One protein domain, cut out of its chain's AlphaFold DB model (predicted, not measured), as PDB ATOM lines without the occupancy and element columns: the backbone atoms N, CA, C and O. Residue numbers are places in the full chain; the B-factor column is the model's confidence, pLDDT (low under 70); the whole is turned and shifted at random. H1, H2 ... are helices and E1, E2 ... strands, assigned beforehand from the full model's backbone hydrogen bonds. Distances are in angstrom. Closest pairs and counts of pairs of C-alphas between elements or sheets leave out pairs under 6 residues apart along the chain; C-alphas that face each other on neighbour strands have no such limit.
ATOM      1  N   ILE A   7     209.518 223.214 334.812       97.69
ATOM      2  CA  ILE A   7     209.213 223.983 333.610       97.69
ATOM      3  C   ILE A   7     208.401 223.151 332.611       97.69
ATOM      4  O   ILE A   7     208.562 221.933 332.508       97.69
ATOM      5  N   THR A   8     207.531 223.818 331.865       98.38
ATOM      6  CA  THR A   8     206.857 223.270 330.688       98.38
ATOM      7  C   THR A   8     207.708 223.570 329.461       98.38
ATOM      8  O   THR A   8     208.132 224.712 329.269       98.38
ATOM      9  N   VAL A   9     207.939 222.551 328.636       98.25
ATOM     10  CA  VAL A   9     208.607 222.670 327.336       98.25
ATOM     11  C   VAL A   9     207.539 222.595 326.252       98.25
ATOM     12  O   VAL A   9     206.713 221.680 326.246       98.25
ATOM     13  N   SER A  10     207.545 223.552 325.334       97.81
ATOM     14  CA  SER A  10     206.601 223.616 324.214       97.81
ATOM     15  C   SER A  10     207.326 223.858 322.896       97.81
ATOM     16  O   SER A  10     208.406 224.441 322.894       97.81
ATOM     17  N   LEU A  11     206.738 223.416 321.788       95.94
ATOM     18  CA  LEU A  11     207.235 223.622 320.433       95.94
ATOM     19  C   LEU A  11     206.100 224.180 319.579       95.94
ATOM     20  O   LEU A  11     205.028 223.580 319.509       95.94
ATOM     21  N   ALA A  12     206.314 225.343 318.959       90.75
ATOM     22  CA  ALA A  12     205.299 226.023 318.141       90.75
ATOM     23  C   ALA A  12     203.913 226.113 318.828       90.75
ATOM     24  O   ALA A  12     202.876 225.854 318.219       90.75
ATOM     25  N   GLY A  13     203.900 226.425 320.129       91.44
ATOM     26  CA  GLY A  13     202.681 226.566 320.936       91.44
ATOM     27  C   GLY A  13     202.059 225.261 321.449       91.44
ATOM     28  O   GLY A  13     201.127 225.328 322.243       91.44
ATOM     29  N   HIS A  14     202.581 224.096 321.061       96.19
ATOM     30  CA  HIS A  14     202.112 222.797 321.539       96.19
ATOM     31  C   HIS A  14     203.002 222.310 322.681       96.19
ATOM     32  O   HIS A  14     204.229 222.378 322.592       96.19
ATOM     33  N   THR A  15     202.404 221.822 323.765       98.12
ATOM     34  CA  THR A  15     203.166 221.274 324.892       98.12
ATOM     35  C   THR A  15     203.857 219.987 324.463       98.12
ATOM     36  O   THR A  15     203.202 219.030 324.070       98.12
ATOM     37  N   VAL A  16     205.185 219.960 324.563       98.31
ATOM     38  CA  VAL A  16     205.997 218.766 324.300       98.31
ATOM     39  C   VAL A  16     206.057 217.899 325.549       98.31
ATOM     40  O   VAL A  16     205.972 216.676 325.477       98.31
ATOM     41  N   GLY A  17     206.219 218.529 326.710       98.38
ATOM     42  CA  GLY A  17     206.328 217.817 327.970       98.38
ATOM     43  C   GLY A  17     206.722 218.708 329.135       98.38
ATOM     44  O   GLY A  17     206.759 219.938 329.049       98.38
ATOM     45  N   THR A  18     207.017 218.059 330.251       98.50
ATOM     46  CA  THR A  18     207.392 218.705 331.505       98.50
ATOM     47  C   THR A  18     208.804 218.299 331.900       98.50
ATOM     48  O   THR A  18     209.102 217.110 331.976       98.50
ATOM     49  N   LEU A  19     209.639 219.282 332.240       98.25
ATOM     50  CA  LEU A  19     210.964 219.086 332.822       98.25
ATOM     51  C   LEU A  19     210.948 219.491 334.303       98.25
ATOM     52  O   LEU A  19     210.446 220.556 334.661       98.25
ATOM     53  N   GLN A  20     211.493 218.649 335.176       97.44
ATOM     54  CA  GLN A  20     211.553 218.875 336.623       97.44
ATOM     55  C   GLN A  20     212.929 218.534 337.176       97.44
ATOM     56  O   GLN A  20     213.626 217.686 336.626       97.44
ATOM     57  N   MET A  21     213.302 219.166 338.283       95.12
ATOM     58  CA  MET A  21     214.488 218.774 339.047       95.12
ATOM     59  C   MET A  21     214.162 217.587 339.966       95.12
ATOM     60  O   MET A  21     213.064 217.534 340.527       95.12
ATOM     61  N   THR A  22     215.097 216.655 340.160       94.44
ATOM     62  CA  THR A  22     214.961 215.631 341.212       94.44
ATOM     63  C   THR A  22     214.996 216.259 342.611       94.44
ATOM     64  O   THR A  22     215.557 217.348 342.786       94.44
ATOM     65  N   PRO A  23     214.425 215.599 343.638       92.31
ATOM     66  CA  PRO A  23     214.529 216.064 345.024       92.31
ATOM     67  C   PRO A  23     215.976 216.306 345.480       92.31
ATOM     68  O   PRO A  23     216.241 217.254 346.219       92.31
ATOM     69  N   GLU A  24     216.909 215.481 345.001       91.69
ATOM     70  CA  GLU A  24     218.342 215.541 345.296       91.69
ATOM     71  C   GLU A  24     219.072 216.673 344.551       91.69
ATOM     72  O   GLU A  24     220.206 216.999 344.900       91.69
ATOM     73  N   ARG A  25     218.426 217.299 343.554       89.44
ATOM     74  CA  ARG A  25     218.983 218.355 342.687       89.44
ATOM     75  C   ARG A  25     220.260 217.963 341.935       89.44
ATOM     76  O   ARG A  25     221.082 218.820 341.622       89.44
ATOM     77  N   ASP A  26     220.415 216.678 341.635       91.75
ATOM     78  CA  ASP A  26     221.571 216.107 340.932       91.75
ATOM     79  C   ASP A  26     221.320 215.877 339.429       91.75
ATOM     80  O   ASP A  26     222.267 215.733 338.644       91.75
ATOM     81  N   ARG A  27     220.044 215.824 339.028       94.44
ATOM     82  CA  ARG A  27     219.589 215.558 337.662       94.44
ATOM     83  C   ARG A  27     218.172 216.084 337.430       94.44
ATOM     84  O   ARG A  27     217.424 216.369 338.363       94.44
ATOM     85  N   CYS A  28     217.778 216.149 336.169       96.75
ATOM     86  CA  CYS A  28     216.427 216.473 335.755       96.75
ATOM     87  C   CYS A  28     215.681 215.212 335.325       96.75
ATOM     88  O   CYS A  28     216.263 214.216 334.890       96.75
ATOM     89  N   VAL A  29     214.361 215.296 335.405       97.56
ATOM     90  CA  VAL A  29     213.433 214.311 334.876       97.56
ATOM     91  C   VAL A  29     212.518 214.981 333.862       97.56
ATOM     92  O   VAL A  29     212.002 216.073 334.103       97.56
ATOM     93  N   PHE A  30     212.342 214.335 332.717       98.44
ATOM     94  CA  PHE A  30     211.462 214.774 331.649       98.44
ATOM     95  C   PHE A  30     210.355 213.748 331.416       98.44
ATOM     96  O   PHE A  30     210.603 212.544 331.416       98.44
ATOM     97  N   GLU A  31     209.138 214.231 331.198       98.44
ATOM     98  CA  GLU A  31     207.990 213.419 330.802       98.44
ATOM     99  C   GLU A  31     207.314 214.073 329.598       98.44
ATOM    100  O   GLU A  31     206.979 215.261 329.644       98.44
ATOM    101  N   TYR A  32     207.117 213.298 328.530       98.62
ATOM    102  CA  TYR A  32     206.363 213.746 327.363       98.62
ATOM    103  C   TYR A  32     204.892 213.975 327.711       98.62
ATOM    104  O   TYR A  32     204.288 213.220 328.475       98.62
ATOM    105  N   ASP A  33     204.306 215.003 327.106       98.44
ATOM    106  CA  ASP A  33     202.873 215.240 327.201       98.44
ATOM    107  C   ASP A  33     202.088 214.136 326.476       98.44
ATOM    108  O   ASP A  33     202.522 213.604 325.451       98.44
ATOM    109  N   LYS A  34     200.915 213.780 327.006       97.25
ATOM    110  CA  LYS A  34     200.085 212.711 326.437       97.25
ATOM    111  C   LYS A  34     199.622 213.028 325.021       97.25
ATOM    112  O   LYS A  34     199.519 212.101 324.227       97.25
ATOM    113  N   GLU A  35     199.342 214.292 324.714       96.75
ATOM    114  CA  GLU A  35     198.927 214.715 323.374       96.75
ATOM    115  C   GLU A  35     200.120 214.682 322.411       96.75
ATOM    116  O   GLU A  35     200.001 214.167 321.300       96.75
ATOM    117  N   TRP A  36     201.304 215.108 322.870       98.00
ATOM    118  CA  TRP A  36     202.538 215.004 322.083       98.00
ATOM    119  C   TRP A  36     202.914 213.553 321.768       98.00
ATOM    120  O   TRP A  36     203.441 213.263 320.700       98.00
ATOM    121  N   MET A  37     202.615 212.616 322.668       96.50
ATOM    122  CA  MET A  37     202.864 211.188 322.446       96.50
ATOM    123  C   MET A  37     202.027 210.573 321.312       96.50
ATOM    124  O   MET A  37     202.396 209.502 320.834       96.50
ATOM    125  N   VAL A  38     200.912 211.195 320.906       95.75
ATOM    126  CA  VAL A  38     200.039 210.660 319.845       95.75
ATOM    127  C   VAL A  38     200.607 210.970 318.461       95.75
ATOM    128  O   VAL A  38     200.799 210.049 317.671       95.75
ATOM    129  N   ASP A  39     200.908 212.244 318.199       93.69
ATOM    130  CA  ASP A  39     201.254 212.739 316.855       93.69
ATOM    131  C   ASP A  39     202.596 213.493 316.795       93.69
ATOM    132  O   ASP A  39     203.008 213.976 315.739       93.69
ATOM    133  N   GLY A  40     203.283 213.630 317.929       95.81
ATOM    134  CA  GLY A  40     204.564 214.317 318.029       95.81
ATOM    135  C   GLY A  40     205.754 213.440 317.650       95.81
ATOM    136  O   GLY A  40     205.648 212.362 317.063       95.81
ATOM    137  N   PHE A  41     206.942 213.925 317.995       97.19
ATOM    138  CA  PHE A  41     208.206 213.257 317.704       97.19
ATOM    139  C   PHE A  41     209.186 213.401 318.867       97.19
ATOM    140  O   PHE A  41     209.019 214.231 319.763       97.19
ATOM    141  N   SER A  42     210.231 212.576 318.855       97.50
ATOM    142  CA  SER A  42     211.315 212.673 319.828       97.50
ATOM    143  C   SER A  42     212.140 213.942 319.598       97.50
ATOM    144  O   SER A  42     212.674 214.130 318.508       97.50
ATOM    145  N   ILE A  43     212.299 214.774 320.634       96.19
ATOM    146  CA  ILE A  43     213.138 215.987 320.567       96.19
ATOM    147  C   ILE A  43     214.612 215.636 320.333       96.19
ATOM    148  O   ILE A  43     215.315 216.319 319.595       96.19
ATOM    149  N   SER A  44     215.079 214.545 320.938       95.81
ATOM    150  CA  SER A  44     216.416 213.994 320.738       95.81
ATOM    151  C   SER A  44     216.319 212.474 320.842       95.81
ATOM    152  O   SER A  44     216.219 211.968 321.955       95.81
ATOM    153  N   PRO A  45     216.340 211.709 319.735       94.75
ATOM    154  CA  PRO A  45     216.120 210.255 319.769       94.75
ATOM    155  C   PRO A  45     217.042 209.487 320.719       94.75
ATOM    156  O   PRO A  45     216.667 208.436 321.231       94.75
ATOM    157  N   TRP A  46     218.238 210.022 320.967       92.50
ATOM    158  CA  TRP A  46     219.237 209.418 321.843       92.50
ATOM    159  C   TRP A  46     219.063 209.779 323.317       92.50
ATOM    160  O   TRP A  46     219.361 208.957 324.179       92.50
ATOM    161  N   GLU A  47     218.623 211.000 323.616       94.88
ATOM    162  CA  GLU A  47     218.539 211.504 324.993       94.88
ATOM    163  C   GLU A  47     217.104 211.510 325.539       94.88
ATOM    164  O   GLU A  47     216.871 211.294 326.724       94.88
ATOM    165  N   LEU A  48     216.140 211.730 324.650       97.00
ATOM    166  CA  LEU A  48     214.712 211.891 324.892       97.00
ATOM    167  C   LEU A  48     213.911 211.026 323.894       97.00
ATOM    168  O   LEU A  48     213.126 211.575 323.113       97.00
ATOM    169  N   PRO A  49     214.086 209.691 323.852       97.25
ATOM    170  CA  PRO A  49     213.296 208.832 322.969       97.25
ATOM    171  C   PRO A  49     211.797 209.016 323.240       97.25
ATOM    172  O   PRO A  49     211.396 209.183 324.390       97.25
ATOM    173  N   LEU A  50     210.967 208.996 322.194       97.69
ATOM    174  CA  LEU A  50     209.519 209.174 322.338       97.69
ATOM    175  C   LEU A  50     208.914 207.929 323.004       97.69
ATOM    176  O   LEU A  50     208.662 206.920 322.347       97.69
ATOM    177  N   GLN A  51     208.740 207.986 324.321       96.25
ATOM    178  CA  GLN A  51     208.244 206.883 325.136       96.25
ATOM    179  C   GLN A  51     207.436 207.400 326.326       96.25
ATOM    180  O   GLN A  51     207.608 208.530 326.780       96.25
ATOM    181  N   THR A  52     206.571 206.539 326.855       95.25
ATOM    182  CA  THR A  52     205.804 206.828 328.068       95.25
ATOM    183  C   THR A  52     206.676 206.745 329.316       95.25
ATOM    184  O   THR A  52     207.513 205.847 329.426       95.25
ATOM    185  N   GLY A  53     206.379 207.586 330.305       96.06
ATOM    186  CA  GLY A  53     207.026 207.569 331.614       96.06
ATOM    187  C   GLY A  53     208.186 208.555 331.732       96.06
ATOM    188  O   GLY A  53     208.426 209.386 330.860       96.06
ATOM    189  N   LEU A  54     208.881 208.464 332.864       97.56
ATOM    190  CA  LEU A  54     209.928 209.399 333.253       97.56
ATOM    191  C   LEU A  54     211.261 209.061 332.576       97.56
ATOM    192  O   LEU A  54     211.764 207.942 332.688       97.56
ATOM    193  N   ILE A  55     211.853 210.056 331.924       97.88
ATOM    194  CA  ILE A  55     213.198 210.004 331.352       97.88
ATOM    195  C   ILE A  55     214.114 210.810 332.265       97.88
ATOM    196  O   ILE A  55     213.804 211.951 332.593       97.88
ATOM    197  N   TYR A  56     215.239 210.235 332.682       96.94
ATOM    198  CA  TYR A  56     216.193 210.892 333.575       96.94
ATOM    199  C   TYR A  56     217.435 211.320 332.801       96.94
ATOM    200  O   TYR A  56     217.973 210.545 332.008       96.94
ATOM    201  N   SER A  57     217.909 212.538 333.057       96.06
ATOM    202  CA  SER A  57     219.197 212.989 332.541       96.06
ATOM    203  C   SER A  57     220.359 212.319 333.287       96.06
ATOM    204  O   SER A  57     220.189 211.628 334.300       96.06
ATOM    205  N   LYS A  58     221.574 212.518 332.770       91.12
ATOM    206  CA  LYS A  58     222.798 212.030 333.412       91.12
ATOM    207  C   LYS A  58     223.125 212.874 334.645       91.12
ATOM    208  O   LYS A  58     223.169 214.099 334.565       91.12
ATOM    209  N   GLU A  59     223.426 212.203 335.752       85.00
ATOM    210  CA  GLU A  59     223.849 212.835 337.006       85.00
ATOM    211  C   GLU A  59     225.046 213.768 336.797       85.00
ATOM    212  O   GLU A  59     226.019 213.396 336.134       85.00
ATOM    213  N   ASN A  60     224.983 214.965 337.391       79.31
ATOM    214  CA  ASN A  60     226.056 215.970 337.417       79.31
ATOM    215  C   ASN A  60     226.577 216.448 336.046       79.31
ATOM    216  O   ASN A  60     227.493 217.271 335.990       79.31
ATOM    217  N   ASN A  61     225.995 215.996 334.934       83.25
ATOM    218  CA  ASN A  61     226.329 216.491 333.606       83.25
ATOM    219  C   ASN A  61     225.503 217.745 333.309       83.25
ATOM    220  O   ASN A  61     224.287 217.724 333.478       83.25
ATOM    221  N   LEU A  62     226.147 218.839 332.890       85.38
ATOM    222  CA  LEU A  62     225.479 220.122 332.615       85.38
ATOM    223  C   LEU A  62     224.602 220.610 333.790       85.38
ATOM    224  O   LEU A  62     223.508 221.123 333.592       85.38
ATOM    225  N   GLY A  63     225.040 220.418 335.039       86.62
ATOM    226  CA  GLY A  63     224.232 220.757 336.223       86.62
ATOM    227  C   GLY A  63     222.999 219.864 336.413       86.62
ATOM    228  O   GLY A  63     222.045 220.274 337.067       86.62
ATOM    229  N   GLY A  64     222.999 218.674 335.807       91.38
ATOM    230  CA  GLY A  64     221.880 217.742 335.817       91.38
ATOM    231  C   GLY A  64     220.876 217.963 334.681       91.38
ATOM    232  O   GLY A  64     219.817 217.346 334.694       91.38
ATOM    233  N   GLY A  65     221.150 218.838 333.712       94.25
ATOM    234  CA  GLY A  65     220.263 219.099 332.573       94.25
ATOM    235  C   GLY A  65     220.288 218.011 331.491       94.25
ATOM    236  O   GLY A  65     221.111 217.095 331.517       94.25
ATOM    237  N   PHE A  66     219.383 218.133 330.517       96.56
ATOM    238  CA  PHE A  66     219.464 217.412 329.242       96.56
ATOM    239  C   PHE A  66     220.228 218.267 328.235       96.56
ATOM    240  O   PHE A  66     219.895 219.441 328.064       96.56
ATOM    241  N   ALA A  67     221.198 217.682 327.537       94.50
ATOM    242  CA  ALA A  67     221.965 218.374 326.505       94.50
ATOM    243  C   ALA A  67     221.054 218.950 325.409       94.50
ATOM    244  O   ALA A  67     221.258 220.081 324.986       94.50
ATOM    245  N   ALA A  68     220.000 218.222 325.024       94.75
ATOM    246  CA  ALA A  68     219.023 218.662 324.030       94.75
ATOM    247  C   ALA A  68     218.297 219.964 324.408       94.75
ATOM    248  O   ALA A  68     217.891 220.711 323.523       94.75
ATOM    249  N   PHE A  69     218.112 220.238 325.703       95.75
ATOM    250  CA  PHE A  69     217.525 221.502 326.151       95.75
ATOM    251  C   PHE A  69     218.596 222.560 326.414       95.75
ATOM    252  O   PHE A  69     218.387 223.720 326.078       95.75
ATOM    253  N   GLU A  70     219.749 222.176 326.966       92.19
ATOM    254  CA  GLU A  70     220.868 223.100 327.202       92.19
ATOM    255  C   GLU A  70     221.413 223.715 325.902       92.19
ATOM    256  O   GLU A  70     221.917 224.829 325.943       92.19
ATOM    257  N   ASP A  71     221.226 223.067 324.749       91.38
ATOM    258  CA  ASP A  71     221.541 223.627 323.421       91.38
ATOM    259  C   ASP A  71     220.737 224.903 323.077       91.38
ATOM    260  O   ASP A  71     221.084 225.637 322.158       91.38
ATOM    261  N   SER A  72     219.670 225.207 323.827       92.31
ATOM    262  CA  SER A  72     218.925 226.472 323.696       92.31
ATOM    263  C   SER A  72     219.544 227.637 324.471       92.31
ATOM    264  O   SER A  72     219.082 228.776 324.350       92.31
ATOM    265  N   MET A  73     220.557 227.371 325.300       90.88
ATOM    266  CA  MET A  73     221.307 228.432 325.957       90.88
ATOM    267  C   MET A  73     222.102 229.240 324.928       90.88
ATOM    268  O   MET A  73     222.556 228.694 323.923       90.88
ATOM    269  N   PRO A  74     222.323 230.542 325.178       89.88
ATOM    270  CA  PRO A  74     223.321 231.276 324.421       89.88
ATOM    271  C   PRO A  74     224.695 230.611 324.566       89.88
ATOM    272  O   PRO A  74     224.969 229.923 325.546       89.88
ATOM    273  N   ASP A  75     225.590 230.914 323.630       88.38
ATOM    274  CA  ASP A  75     227.008 230.546 323.686       88.38
ATOM    275  C   ASP A  75     227.887 231.779 323.917       88.38
ATOM    276  O   ASP A  75     227.400 232.907 323.925       88.38
ATOM    277  N   GLY A  76     229.201 231.562 324.061       89.62
ATOM    278  CA  GLY A  76     230.280 232.559 324.017       89.62
ATOM    279  C   GLY A  76     229.879 234.003 324.333       89.62
ATOM    280  O   GLY A  76     229.898 234.395 325.497       89.62
ATOM    281  N   TYR A  77     229.531 234.801 323.314       91.50
ATOM    282  CA  TYR A  77     229.173 236.209 323.522       91.50
ATOM    283  C   TYR A  77     227.847 236.406 324.272       91.50
ATOM    284  O   TYR A  77     227.775 237.239 325.171       91.50
ATOM    285  N   GLY A  78     226.811 235.632 323.950       91.94
ATOM    286  CA  GLY A  78     225.540 235.689 324.669       91.94
ATOM    287  C   GLY A  78     225.682 235.235 326.126       91.94
ATOM    288  O   GLY A  78     225.141 235.891 327.013       91.94
ATOM    289  N   LEU A  79     226.483 234.194 326.402       92.12
ATOM    290  CA  LEU A  79     226.815 233.792 327.780       92.12
ATOM    291  C   LEU A  79     227.574 234.886 328.522       92.12
ATOM    292  O   LEU A  79     227.293 235.138 329.687       92.12
ATOM    293  N   TYR A  80     228.517 235.544 327.850       92.50
ATOM    294  CA  TYR A  80     229.263 236.661 328.420       92.50
ATOM    295  C   TYR A  80     228.343 237.827 328.814       92.50
ATOM    296  O   TYR A  80     228.463 238.360 329.919       92.50
ATOM    297  N   LEU A  81     227.392 238.195 327.951       93.19
ATOM    298  CA  LEU A  81     226.393 239.216 328.266       93.19
ATOM    299  C   LEU A  81     225.485 238.778 329.424       93.19
ATOM    300  O   LEU A  81     225.268 239.554 330.355       93.19
ATOM    301  N   LEU A  82     225.010 237.530 329.406       92.12
ATOM    302  CA  LEU A  82     224.159 236.980 330.460       92.12
ATOM    303  C   LEU A  82     224.857 236.966 331.823       92.12
ATOM    304  O   LEU A  82     224.264 237.368 332.821       92.12
ATOM    305  N   ASP A  83     226.123 236.545 331.871       91.75
ATOM    306  CA  ASP A  83     226.923 236.542 333.098       91.75
ATOM    307  C   ASP A  83     227.055 237.960 333.672       91.75
ATOM    308  O   ASP A  83     226.875 238.166 334.871       91.75
ATOM    309  N   ARG A  84     227.286 238.964 332.815       91.62
ATOM    310  CA  ARG A  84     227.327 240.374 333.231       91.62
ATOM    311  C   ARG A  84     225.984 240.863 333.773       91.62
ATOM    312  O   ARG A  84     225.967 241.532 334.807       91.62
ATOM    313  N   MET A  85     224.869 240.508 333.130       90.38
ATOM    314  CA  MET A  85     223.528 240.833 333.640       90.38
ATOM    315  C   MET A  85     223.295 240.222 335.023       90.38
ATOM    316  O   MET A  85     222.918 240.933 335.951       90.38
ATOM    317  N   LEU A  86     223.593 238.931 335.192       90.94
ATOM    318  CA  LEU A  86     223.399 238.239 336.468       90.94
ATOM    319  C   LEU A  86     224.284 238.814 337.578       90.94
ATOM    320  O   LEU A  86     223.809 239.007 338.696       90.94
ATOM    321  N   ARG A  87     225.541 239.166 337.274       90.25
ATOM    322  CA  ARG A  87     226.449 239.794 338.249       90.25
ATOM    323  C   ARG A  87     225.936 241.138 338.746       90.25
ATOM    324  O   ARG A  87     226.078 241.429 339.933       90.25
ATOM    325  N   ARG A  88     225.313 241.943 337.875       87.94
ATOM    326  CA  ARG A  88     224.671 243.213 338.269       87.94
ATOM    327  C   ARG A  88     223.522 243.000 339.255       87.94
ATOM    328  O   ARG A  88     223.272 243.867 340.087       87.94
ATOM    329  N   GLU A  89     222.868 241.844 339.194       86.56
ATOM    330  CA  GLU A  89     221.814 241.424 340.125       86.56
ATOM    331  C   GLU A  89     222.350 240.648 341.346       86.56
ATOM    332  O   GLU A  89     221.569 240.184 342.179       86.56
ATOM    333  N   GLY A  90     223.674 240.510 341.480       89.12
ATOM    334  CA  GLY A  90     224.312 239.797 342.588       89.12
ATOM    335  C   GLY A  90     224.227 238.270 342.491       89.12
ATOM    336  O   GLY A  90     224.250 237.604 343.523       89.12
ATOM    337  N   SER A  91     224.110 237.716 341.281       90.31
ATOM    338  CA  SER A  91     224.121 236.272 341.011       90.31
ATOM    339  C   SER A  91     225.142 235.918 339.918       90.31
ATOM    340  O   SER A  91     225.816 236.792 339.372       90.31
ATOM    341  N   SER A  92     225.288 234.636 339.592       89.06
ATOM    342  CA  SER A  92     226.154 234.170 338.505       89.06
ATOM    343  C   SER A  92     225.558 232.968 337.778       89.06
ATOM    344  O   SER A  92     224.746 232.228 338.337       89.06
ATOM    345  N   LEU A  93     225.985 232.732 336.532       87.38
ATOM    346  CA  LEU A  93     225.489 231.604 335.730       87.38
ATOM    347  C   LEU A  93     225.704 230.240 336.395       87.38
ATOM    348  O   LEU A  93     224.867 229.350 336.257       87.38
ATOM    349  N   GLY A  94     226.824 230.073 337.104       87.19
ATOM    350  CA  GLY A  94     227.188 228.812 337.755       87.19
ATOM    351  C   GLY A  94     226.305 228.448 338.951       87.19
ATOM    352  O   GLY A  94     226.279 227.287 339.348       87.19
ATOM    353  N   GLU A  95     225.574 229.413 339.509       89.31
ATOM    354  CA  GLU A  95     224.647 229.200 340.628       89.31
ATOM    355  C   GLU A  95     223.246 228.790 340.162       89.31
ATOM    356  O   GLU A  95     222.429 228.353 340.975       89.31
ATOM    357  N   LEU A  96     222.949 228.953 338.869       92.06
ATOM    358  CA  LEU A  96     221.626 228.685 338.325       92.06
ATOM    359  C   LEU A  96     221.433 227.200 338.029       92.06
ATOM    360  O   LEU A  96     222.276 226.547 337.407       92.06
ATOM    361  N   SER A  97     220.264 226.686 338.403       93.44
ATOM    362  CA  SER A  97     219.833 225.357 337.981       93.44
ATOM    363  C   SER A  97     219.567 225.318 336.464       93.44
ATOM    364  O   SER A  97     219.211 226.349 335.882       93.44
ATOM    365  N   PRO A  98     219.642 224.138 335.818       94.69
ATOM    366  CA  PRO A  98     219.191 223.947 334.436       94.69
ATOM    367  C   PRO A  98     217.826 224.582 334.141       94.69
ATOM    368  O   PRO A  98     217.636 225.250 333.130       94.69
ATOM    369  N   LEU A  99     216.872 224.447 335.066       96.06
ATOM    370  CA  LEU A  99     215.529 224.998 334.902       96.06
ATOM    371  C   LEU A  99     215.516 226.527 334.966       96.06
ATOM    372  O   LEU A  99     214.793 227.156 334.196       96.06
ATOM    373  N   GLN A 100     216.308 227.136 335.851       94.69
ATOM    374  CA  GLN A 100     216.451 228.594 335.908       94.69
ATOM    375  C   GLN A 100     217.106 229.136 334.638       94.69
ATOM    376  O   GLN A 100     216.622 230.122 334.085       94.69
ATOM    377  N   ARG A 101     218.146 228.458 334.140       93.56
ATOM    378  CA  ARG A 101     218.809 228.789 332.873       93.56
ATOM    379  C   ARG A 101     217.827 228.774 331.699       93.56
ATOM    380  O   ARG A 101     217.673 229.782 331.019       93.56
ATOM    381  N   LEU A 102     217.067 227.693 331.540       95.06
ATOM    382  CA  LEU A 102     216.035 227.588 330.503       95.06
ATOM    383  C   LEU A 102     214.902 228.610 330.678       95.06
ATOM    384  O   LEU A 102     214.366 229.124 329.700       95.06
ATOM    385  N   SER A 103     214.563 228.968 331.917       94.69
ATOM    386  CA  SER A 103     213.561 230.006 332.190       94.69
ATOM    387  C   SER A 103     214.033 231.411 331.794       94.69
ATOM    388  O   SER A 103     213.193 232.248 331.469       94.69
ATOM    389  N   LEU A 104     215.349 231.676 331.794       92.12
ATOM    390  CA  LEU A 104     215.935 232.911 331.248       92.12
ATOM    391  C   LEU A 104     215.883 232.943 329.714       92.12
ATOM    392  O   LEU A 104     215.750 234.020 329.137       92.12
ATOM    393  N   VAL A 105     215.979 231.783 329.056       92.44
ATOM    394  CA  VAL A 105     215.773 231.658 327.601       92.44
ATOM    395  C   VAL A 105     214.304 231.912 327.250       92.44
ATOM    396  O   VAL A 105     213.993 232.678 326.332       92.44
ATOM    397  N   GLY A 106     213.391 231.300 328.010       93.06
ATOM    398  CA  GLY A 106     211.957 231.542 327.915       93.06
ATOM    399  C   GLY A 106     211.389 231.221 326.533       93.06
ATOM    400  O   GLY A 106     211.649 230.161 325.968       93.06
ATOM    401  N   ARG A 107     210.592 232.146 325.987       90.44
ATOM    402  CA  ARG A 107     210.003 232.062 324.631       90.44
ATOM    403  C   ARG A 107     210.784 232.831 323.564       90.44
ATOM    404  O   ARG A 107     210.382 232.855 322.409       90.44
ATOM    405  N   SER A 108     211.818 233.555 323.984       82.00
ATOM    406  CA  SER A 108     212.560 234.500 323.143       82.00
ATOM    407  C   SER A 108     213.867 233.914 322.607       82.00
ATOM    408  O   SER A 108     214.591 234.620 321.906       82.00
ATOM    409  N   GLY A 109     214.185 232.667 322.967       84.00
ATOM    410  CA  GLY A 109     215.340 231.944 322.453       84.00
ATOM    411  C   GLY A 109     215.216 231.594 320.976       84.00
ATOM    412  O   GLY A 109     214.121 231.518 320.422       84.00
ATOM    413  N   MET A 110     216.365 231.390 320.343       84.88
ATOM    414  CA  MET A 110     216.468 230.898 318.978       84.88
ATOM    415  C   MET A 110     215.927 229.463 318.879       84.88
ATOM    416  O   MET A 110     216.060 228.669 319.807       84.88
ATOM    417  N   GLY A 111     215.349 229.118 317.728       87.38
ATOM    418  CA  GLY A 111     214.720 227.818 317.505       87.38
ATOM    419  C   GLY A 111     213.224 227.825 317.827       87.38
ATOM    420  O   GLY A 111     212.585 228.872 317.853       87.38
ATOM    421  N   ALA A 112     212.647 226.633 317.997       91.50
ATOM    422  CA  ALA A 112     211.198 226.456 318.147       91.50
ATOM    423  C   ALA A 112     210.756 226.081 319.570       91.50
ATOM    424  O   ALA A 112     209.551 226.066 319.838       91.50
ATOM    425  N   LEU A 113     211.704 225.740 320.450       95.31
ATOM    426  CA  LEU A 113     211.422 225.361 321.830       95.31
ATOM    427  C   LEU A 113     211.213 226.601 322.699       95.31
ATOM    428  O   LEU A 113     211.988 227.550 322.658       95.31
ATOM    429  N   CYS A 114     210.177 226.546 323.527       95.94
ATOM    430  CA  CYS A 114     209.825 227.582 324.484       95.94
ATOM    431  C   CYS A 114     209.706 226.979 325.885       95.94
ATOM    432  O   CYS A 114     209.111 225.909 326.063       95.94
ATOM    433  N   TYR A 115     210.202 227.714 326.879       96.69
ATOM    434  CA  TYR A 115     210.275 227.284 328.275       96.69
ATOM    435  C   TYR A 115     209.414 228.172 329.175       96.69
ATOM    436  O   TYR A 115     209.452 229.400 329.074       96.69
ATOM    437  N   GLN A 116     208.632 227.558 330.062       96.31
ATOM    438  CA  GLN A 116     207.758 228.271 330.998       96.31
ATOM    439  C   GLN A 116     207.877 227.703 332.419       96.31
ATOM    440  O   GLN A 116     207.861 226.485 332.554       96.31
ATOM    441  N   PRO A 117     207.903 228.524 333.486       95.12
ATOM    442  CA  PRO A 117     207.726 229.976 333.481       95.12
ATOM    443  C   PRO A 117     208.910 230.730 332.861       95.12
ATOM    444  O   PRO A 117     210.056 230.339 333.022       95.12
ATOM    445  N   GLU A 118     208.618 231.831 332.171       92.12
ATOM    446  CA  GLU A 118     209.641 232.760 331.683       92.12
ATOM    447  C   GLU A 118     210.073 233.673 332.841       92.12
ATOM    448  O   GLU A 118     209.236 234.282 333.516       92.12
ATOM    449  N   VAL A 119     211.380 233.781 333.073       88.44
ATOM    450  CA  VAL A 119     211.945 234.832 333.923       88.44
ATOM    451  C   VAL A 119     212.084 236.060 333.038       88.44
ATOM    452  O   VAL A 119     212.945 236.108 332.165       88.44
ATOM    453  N   SER A 120     211.181 237.025 333.225       67.75
ATOM    454  CA  SER A 120     211.142 238.235 332.408       67.75
ATOM    455  C   SER A 120     212.475 238.965 332.475       67.75
ATOM    456  O   SER A 120     212.885 239.431 333.535       67.75
ATOM    457  N   GLN A 121     213.117 239.092 331.324       67.69
ATOM    458  CA  GLN A 121     214.191 240.048 331.133       67.69
ATOM    459  C   GLN A 121     213.590 241.389 330.719       67.69
ATOM    460  O   GLN A 121     212.500 241.428 330.139       67.69
ATOM    461  N   GLU A 122     214.275 242.488 331.035       65.88
ATOM    462  CA  GLU A 122     213.867 243.816 330.579       65.88
ATOM    463  C   GLU A 122     213.717 243.797 329.056       65.88
ATOM    464  O   GLU A 122     214.690 243.650 328.318       65.88
ATOM    465  N   GLN A 123     212.475 243.906 328.581       66.25
ATOM    466  CA  GLN A 123     212.220 244.063 327.159       66.25
ATOM    467  C   GLN A 123     212.749 245.432 326.749       66.25
ATOM    468  O   GLN A 123     212.206 246.462 327.147       66.25
ATOM    469  N   THR A 124     213.824 245.435 325.970       73.81
ATOM    470  CA  THR A 124     214.354 246.651 325.358       73.81
ATOM    471  C   THR A 124     213.693 246.896 324.003       73.81
ATOM    472  O   THR A 124     212.914 246.076 323.511       73.81
ATOM    473  N   SER A 125     213.997 248.030 323.372       79.19
ATOM    474  CA  SER A 125     213.603 248.274 321.985       79.19
ATOM    475  C   SER A 125     214.175 247.199 321.048       79.19
ATOM    476  O   SER A 125     215.301 246.727 321.235       79.19
ATOM    477  N   ASN A 126     213.380 246.813 320.046       81.00
ATOM    478  CA  ASN A 126     213.853 245.999 318.927       81.00
ATOM    479  C   ASN A 126     214.754 246.841 318.019       81.00
ATOM    480  O   ASN A 126     214.574 248.058 317.935       81.00
ATOM    481  N   LEU A 127     215.670 246.173 317.320       83.88
ATOM    482  CA  LEU A 127     216.475 246.789 316.269       83.88
ATOM    483  C   LEU A 127     215.614 247.266 315.095       83.88
ATOM    484  O   LEU A 127     214.652 246.609 314.696       83.88
ATOM    485  N   THR A 128     216.021 248.392 314.528       83.00
ATOM    486  CA  THR A 128     215.554 248.960 313.266       83.00
ATOM    487  C   THR A 128     216.695 248.965 312.246       83.00
ATOM    488  O   THR A 128     217.864 248.820 312.613       83.00
ATOM    489  N   ASP A 129     216.377 249.178 310.966       78.69
ATOM    490  CA  ASP A 129     217.366 249.186 309.872       78.69
ATOM    491  C   ASP A 129     218.523 250.186 310.069       78.69
ATOM    492  O   ASP A 129     219.589 250.030 309.478       78.69
ATOM    493  N   ASN A 130     218.333 251.218 310.899       81.88
ATOM    494  CA  ASN A 130     219.329 252.268 311.125       81.88
ATOM    495  C   ASN A 130     220.251 251.999 312.328       81.88
ATOM    496  O   ASN A 130     221.146 252.802 312.590       81.88
ATOM    497  N   ASP A 131     220.067 250.889 313.049       86.81
ATOM    498  CA  ASP A 131     220.723 250.677 314.347       86.81
ATOM    499  C   ASP A 131     222.038 249.883 314.259       86.81
ATOM    500  O   ASP A 131     222.705 249.691 315.275       86.81
ATOM    501  N   PHE A 132     222.447 249.397 313.081       89.94
ATOM    502  CA  PHE A 132     223.581 248.463 312.976       89.94
ATOM    503  C   PHE A 132     224.935 249.073 313.370       89.94
ATOM    504  O   PHE A 132     225.725 248.413 314.052       89.94
ATOM    505  N   ASP A 133     225.196 250.327 312.994       91.75
ATOM    506  CA  ASP A 133     226.427 251.028 313.385       91.75
ATOM    507  C   ASP A 133     226.461 251.266 314.904       91.75
ATOM    508  O   ASP A 133     227.477 251.032 315.564       91.75
ATOM    509  N   GLU A 134     225.325 251.660 315.487       91.31
ATOM    510  CA  GLU A 134     225.184 251.838 316.935       91.31
ATOM    511  C   GLU A 134     225.355 250.505 317.676       91.31
ATOM    512  O   GLU A 134     226.058 250.438 318.687       91.31
ATOM    513  N   LEU A 135     224.777 249.424 317.151       92.31
ATOM    514  CA  LEU A 135     224.905 248.080 317.701       92.31
ATOM    515  C   LEU A 135     226.371 247.631 317.751       92.31
ATOM    516  O   LEU A 135     226.810 247.074 318.762       92.31
ATOM    517  N   GLN A 136     227.141 247.894 316.690       93.38
ATOM    518  CA  GLN A 136     228.572 247.594 316.668       93.38
ATOM    519  C   GLN A 136     229.319 248.373 317.756       93.38
ATOM    520  O   GLN A 136     230.104 247.778 318.498       93.38
ATOM    521  N   LEU A 137     229.074 249.682 317.872       94.12
ATOM    522  CA  LEU A 137     229.720 250.522 318.884       94.12
ATOM    523  C   LEU A 137     229.396 250.043 320.303       94.12
ATOM    524  O   LEU A 137     230.309 249.894 321.115       94.12
ATOM    525  N   LYS A 138     228.128 249.717 320.578       94.44
ATOM    526  CA  LYS A 138     227.695 249.142 321.861       94.44
ATOM    527  C   LYS A 138     228.404 247.827 322.160       94.44
ATOM    528  O   LYS A 138     228.927 247.641 323.257       94.44
ATOM    529  N   ALA A 139     228.471 246.923 321.181       93.94
ATOM    530  CA  ALA A 139     229.156 245.648 321.352       93.94
ATOM    531  C   ALA A 139     230.653 245.831 321.657       93.94
ATOM    532  O   ALA A 139     231.182 245.129 322.521       93.94
ATOM    533  N   LEU A 140     231.323 246.780 320.993       94.44
ATOM    534  CA  LEU A 140     232.729 247.118 321.244       94.44
ATOM    535  C   LEU A 140     232.943 247.756 322.621       94.44
ATOM    536  O   LEU A 140     233.900 247.399 323.309       94.44
ATOM    537  N   ASP A 141     232.061 248.659 323.047       95.00
ATOM    538  CA  ASP A 141     232.137 249.294 324.367       95.00
ATOM    539  C   ASP A 141     231.961 248.265 325.496       95.00
ATOM    540  O   ASP A 141     232.697 248.313 326.484       95.00
ATOM    541  N   VAL A 142     231.066 247.283 325.326       93.88
ATOM    542  CA  VAL A 142     230.924 246.181 326.290       93.88
ATOM    543  C   VAL A 142     232.145 245.253 326.249       93.88
ATOM    544  O   VAL A 142     232.717 244.963 327.295       93.88
ATOM    545  N   LEU A 143     232.597 244.823 325.062       92.38
ATOM    546  CA  LEU A 143     233.758 243.926 324.916       92.38
ATOM    547  C   LEU A 143     235.068 244.527 325.440       92.38
ATOM    548  O   LEU A 143     235.934 243.793 325.909       92.38
ATOM    549  N   SER A 144     235.224 245.846 325.334       93.31
ATOM    550  CA  SER A 144     236.378 246.582 325.868       93.31
ATOM    551  C   SER A 144     236.244 246.920 327.355       93.31
ATOM    552  O   SER A 144     237.101 247.612 327.900       93.31
ATOM    553  N   GLU A 145     235.181 246.438 328.008       90.62
ATOM    554  CA  GLU A 145     234.842 246.686 329.414       90.62
ATOM    555  C   GLU A 145     234.697 248.171 329.776       90.62
ATOM    556  O   GLU A 145     234.811 248.562 330.938       90.62
ATOM    557  N   LYS A 146     234.427 249.014 328.778       92.31
ATOM    558  CA  LYS A 146     234.259 250.456 328.952       92.31
ATOM    559  C   LYS A 146     232.902 250.805 329.565       92.31
ATOM    560  O   LYS A 146     232.803 251.803 330.278       92.31
ATOM    561  N   SER A 147     231.860 250.023 329.273       90.25
ATOM    562  CA  SER A 147     230.497 250.261 329.763       90.25
ATOM    563  C   SER A 147     229.659 248.982 329.794       90.25
ATOM    564  O   SER A 147     229.754 248.155 328.895       90.25
ATOM    565  N   ASP A 148     228.767 248.878 330.784       90.06
ATOM    566  CA  ASP A 148     227.771 247.800 330.913       90.06
ATOM    567  C   ASP A 148     226.342 248.279 330.604       90.06
ATOM    568  O   ASP A 148     225.374 247.529 330.777       90.06
ATOM    569  N   ALA A 149     226.192 249.537 330.175       90.00
ATOM    570  CA  ALA A 149     224.895 250.185 329.987       90.00
ATOM    571  C   ALA A 149     224.004 249.432 328.985       90.00
ATOM    572  O   ALA A 149     222.813 249.257 329.231       90.00
ATOM    573  N   ASP A 150     224.600 248.920 327.907       92.00
ATOM    574  CA  ASP A 150     223.884 248.296 326.792       92.00
ATOM    575  C   ASP A 150     223.844 246.762 326.850       92.00
ATOM    576  O   ASP A 150     223.351 246.127 325.921       92.00
ATOM    577  N   VAL A 151     224.327 246.138 327.932       92.31
ATOM    578  CA  VAL A 151     224.387 244.667 328.040       92.31
ATOM    579  C   VAL A 151     223.000 244.037 327.867       92.31
ATOM    580  O   VAL A 151     222.860 243.107 327.076       92.31
ATOM    581  N   SER A 152     221.971 244.566 328.542       90.62
ATOM    582  CA  SER A 152     220.595 244.057 328.425       90.62
ATOM    583  C   SER A 152     220.054 244.198 327.000       90.62
ATOM    584  O   SER A 152     219.433 243.275 326.482       90.62
ATOM    585  N   PHE A 153     220.337 245.328 326.341       91.19
ATOM    586  CA  PHE A 153     219.918 245.591 324.963       91.19
ATOM    587  C   PHE A 153     220.580 244.630 323.969       91.19
ATOM    588  O   PHE A 153     219.907 244.063 323.106       91.19
ATOM    589  N   LEU A 154     221.892 244.419 324.103       92.50
ATOM    590  CA  LEU A 154     222.648 243.492 323.262       92.50
ATOM    591  C   LEU A 154     222.198 242.048 323.488       92.50
ATOM    592  O   LEU A 154     222.022 241.305 322.523       92.50
ATOM    593  N   TYR A 155     221.961 241.656 324.744       91.50
ATOM    594  CA  TYR A 155     221.497 240.312 325.068       91.50
ATOM    595  C   TYR A 155     220.105 240.057 324.485       91.50
ATOM    596  O   TYR A 155     219.915 239.077 323.763       91.50
ATOM    597  N   TYR A 156     219.161 240.974 324.722       89.44
ATOM    598  CA  TYR A 156     217.794 240.878 324.209       89.44
ATOM    599  C   TYR A 156     217.768 240.707 322.685       89.44
ATOM    600  O   TYR A 156     217.114 239.800 322.162       89.44
ATOM    601  N   ASN A 157     218.539 241.530 321.968       89.81
ATOM    602  CA  ASN A 157     218.603 241.480 320.509       89.81
ATOM    603  C   ASN A 157     219.462 240.319 319.973       89.81
ATOM    604  O   ASN A 157     219.355 239.988 318.795       89.81
ATOM    605  N   SER A 158     220.258 239.637 320.805       88.56
ATOM    606  CA  SER A 158     220.979 238.413 320.411       88.56
ATOM    607  C   SER A 158     220.080 237.176 320.284       88.56
ATOM    608  O   SER A 158     220.471 236.213 319.619       88.56
ATOM    609  N   ARG A 159     218.893 237.190 320.919       85.38
ATOM    610  CA  ARG A 159     217.902 236.089 320.936       85.38
ATOM    611  C   ARG A 159     218.494 234.716 321.285       85.38
ATOM    612  O   ARG A 159     218.063 233.700 320.752       85.38
TER     613      ARG A 159
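What this domain is: This is residues 7 to 159 of the 177 residues of the protein "Toxin-antitoxin system, toxin component, HipA family" of gut metagenome (UniProt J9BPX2). Two lobes follow each other along the longest axis: a strongly twisted four-stranded sheet with H5 packed on it, and a group of three helices in which H7 packs on both H4 and H6. The long stretch of residues 40 to 60 lies on the sheet lobe, where its residues 55 to 56 pair with E3, and residues 128 to 134 stick out from the helix lobe. The printed part has 153 residues, with seven named helices and four named strands in the order E1 E2 E3 H1 H2 H3 H4 H5 E4 H6 H7; the sheet runs E3 E2 E1 E4, antiparallel throughout. The class is mixed, helices and strands, with under half of the residues in named elements; the whole is compact, with a radius of gyration of the C-alphas of 17.2 A and spans of 51 by 34 by 23 A.

Where its parts are: E1, residues 7 to 11, begins at C-alpha 7 (209.213, 223.983, 333.610). E2 is residues 14 to 21, 21.8 A long, and E3 is residues 28 to 32. Three short helices follow: H1, residues 36 to 39, H2, residues 61 to 64, and H3, residues 67 to 70. H4, residues 76 to 88, spans 18.7 A, and H5, residues 98 to 105, spans 10.9 A. E4 is residues 113 to 116. H6, residues 132 to 143, spans 16.3 A, and H7, residues 151 to 158, spans 10.4 A and ends at C-alpha 158 (220.979, 238.413, 320.411).

How they stand to each other: E1, E2 and E3 form a meander, each strand the antiparallel neighbour of the one before, with N 9 and O 17 at 2.9 A and N 20 and O 29 at 2.8 A. E4 is antiparallel to E1, with N 8 and O 116 at 2.8 A. H5 is on the sheet at a height of 8.2 A, slantwise to the strands at 43 degrees to E1 on the local plane; its closest C-alpha pair with E4 is Ser 103 and Tyr 115, 5.8 A. H1 and H3 only graze the sheet. H2 only just touches H5, with 3 pairs of C-alphas within 8 A, the closest Gly 63 and Pro 98, 6.2 A. H3 only just touches H5 too, also with 3 such pairs, the closest Glu 70 and Leu 102, 7.4 A. H4 and H5 are apart. H4 touches H7, closest C-alphas Leu 81 and Val 151, 5.8 A, at a shallow tilt of 34.8 degrees, only just short of steep, opposite ways. H6 touches H7, closest C-alphas Val 142 and Val 151, 6.9 A, at a steep tilt of 52 degrees, opposite ways. H4 and H6 are near each other, with 8 pairs of C-alphas within 10 A. In H4, H5, H6 and H7 every O i to N i+4 pair is within hydrogen-bond range; H1, H2 and H3 are too short for one, and their single O i to N i+3 pair is within range in H2 and H3 but not in H1.

The domain as a whole: The two C-alphas farthest apart, those of Val 38 and Lys 146, are 53.3 A apart. The printed part has no cut. The links H1 to H2 and E4 to H6 are long. Mean pLDDT of the printed part is 91.7, and residues 120 to 123 are under 70.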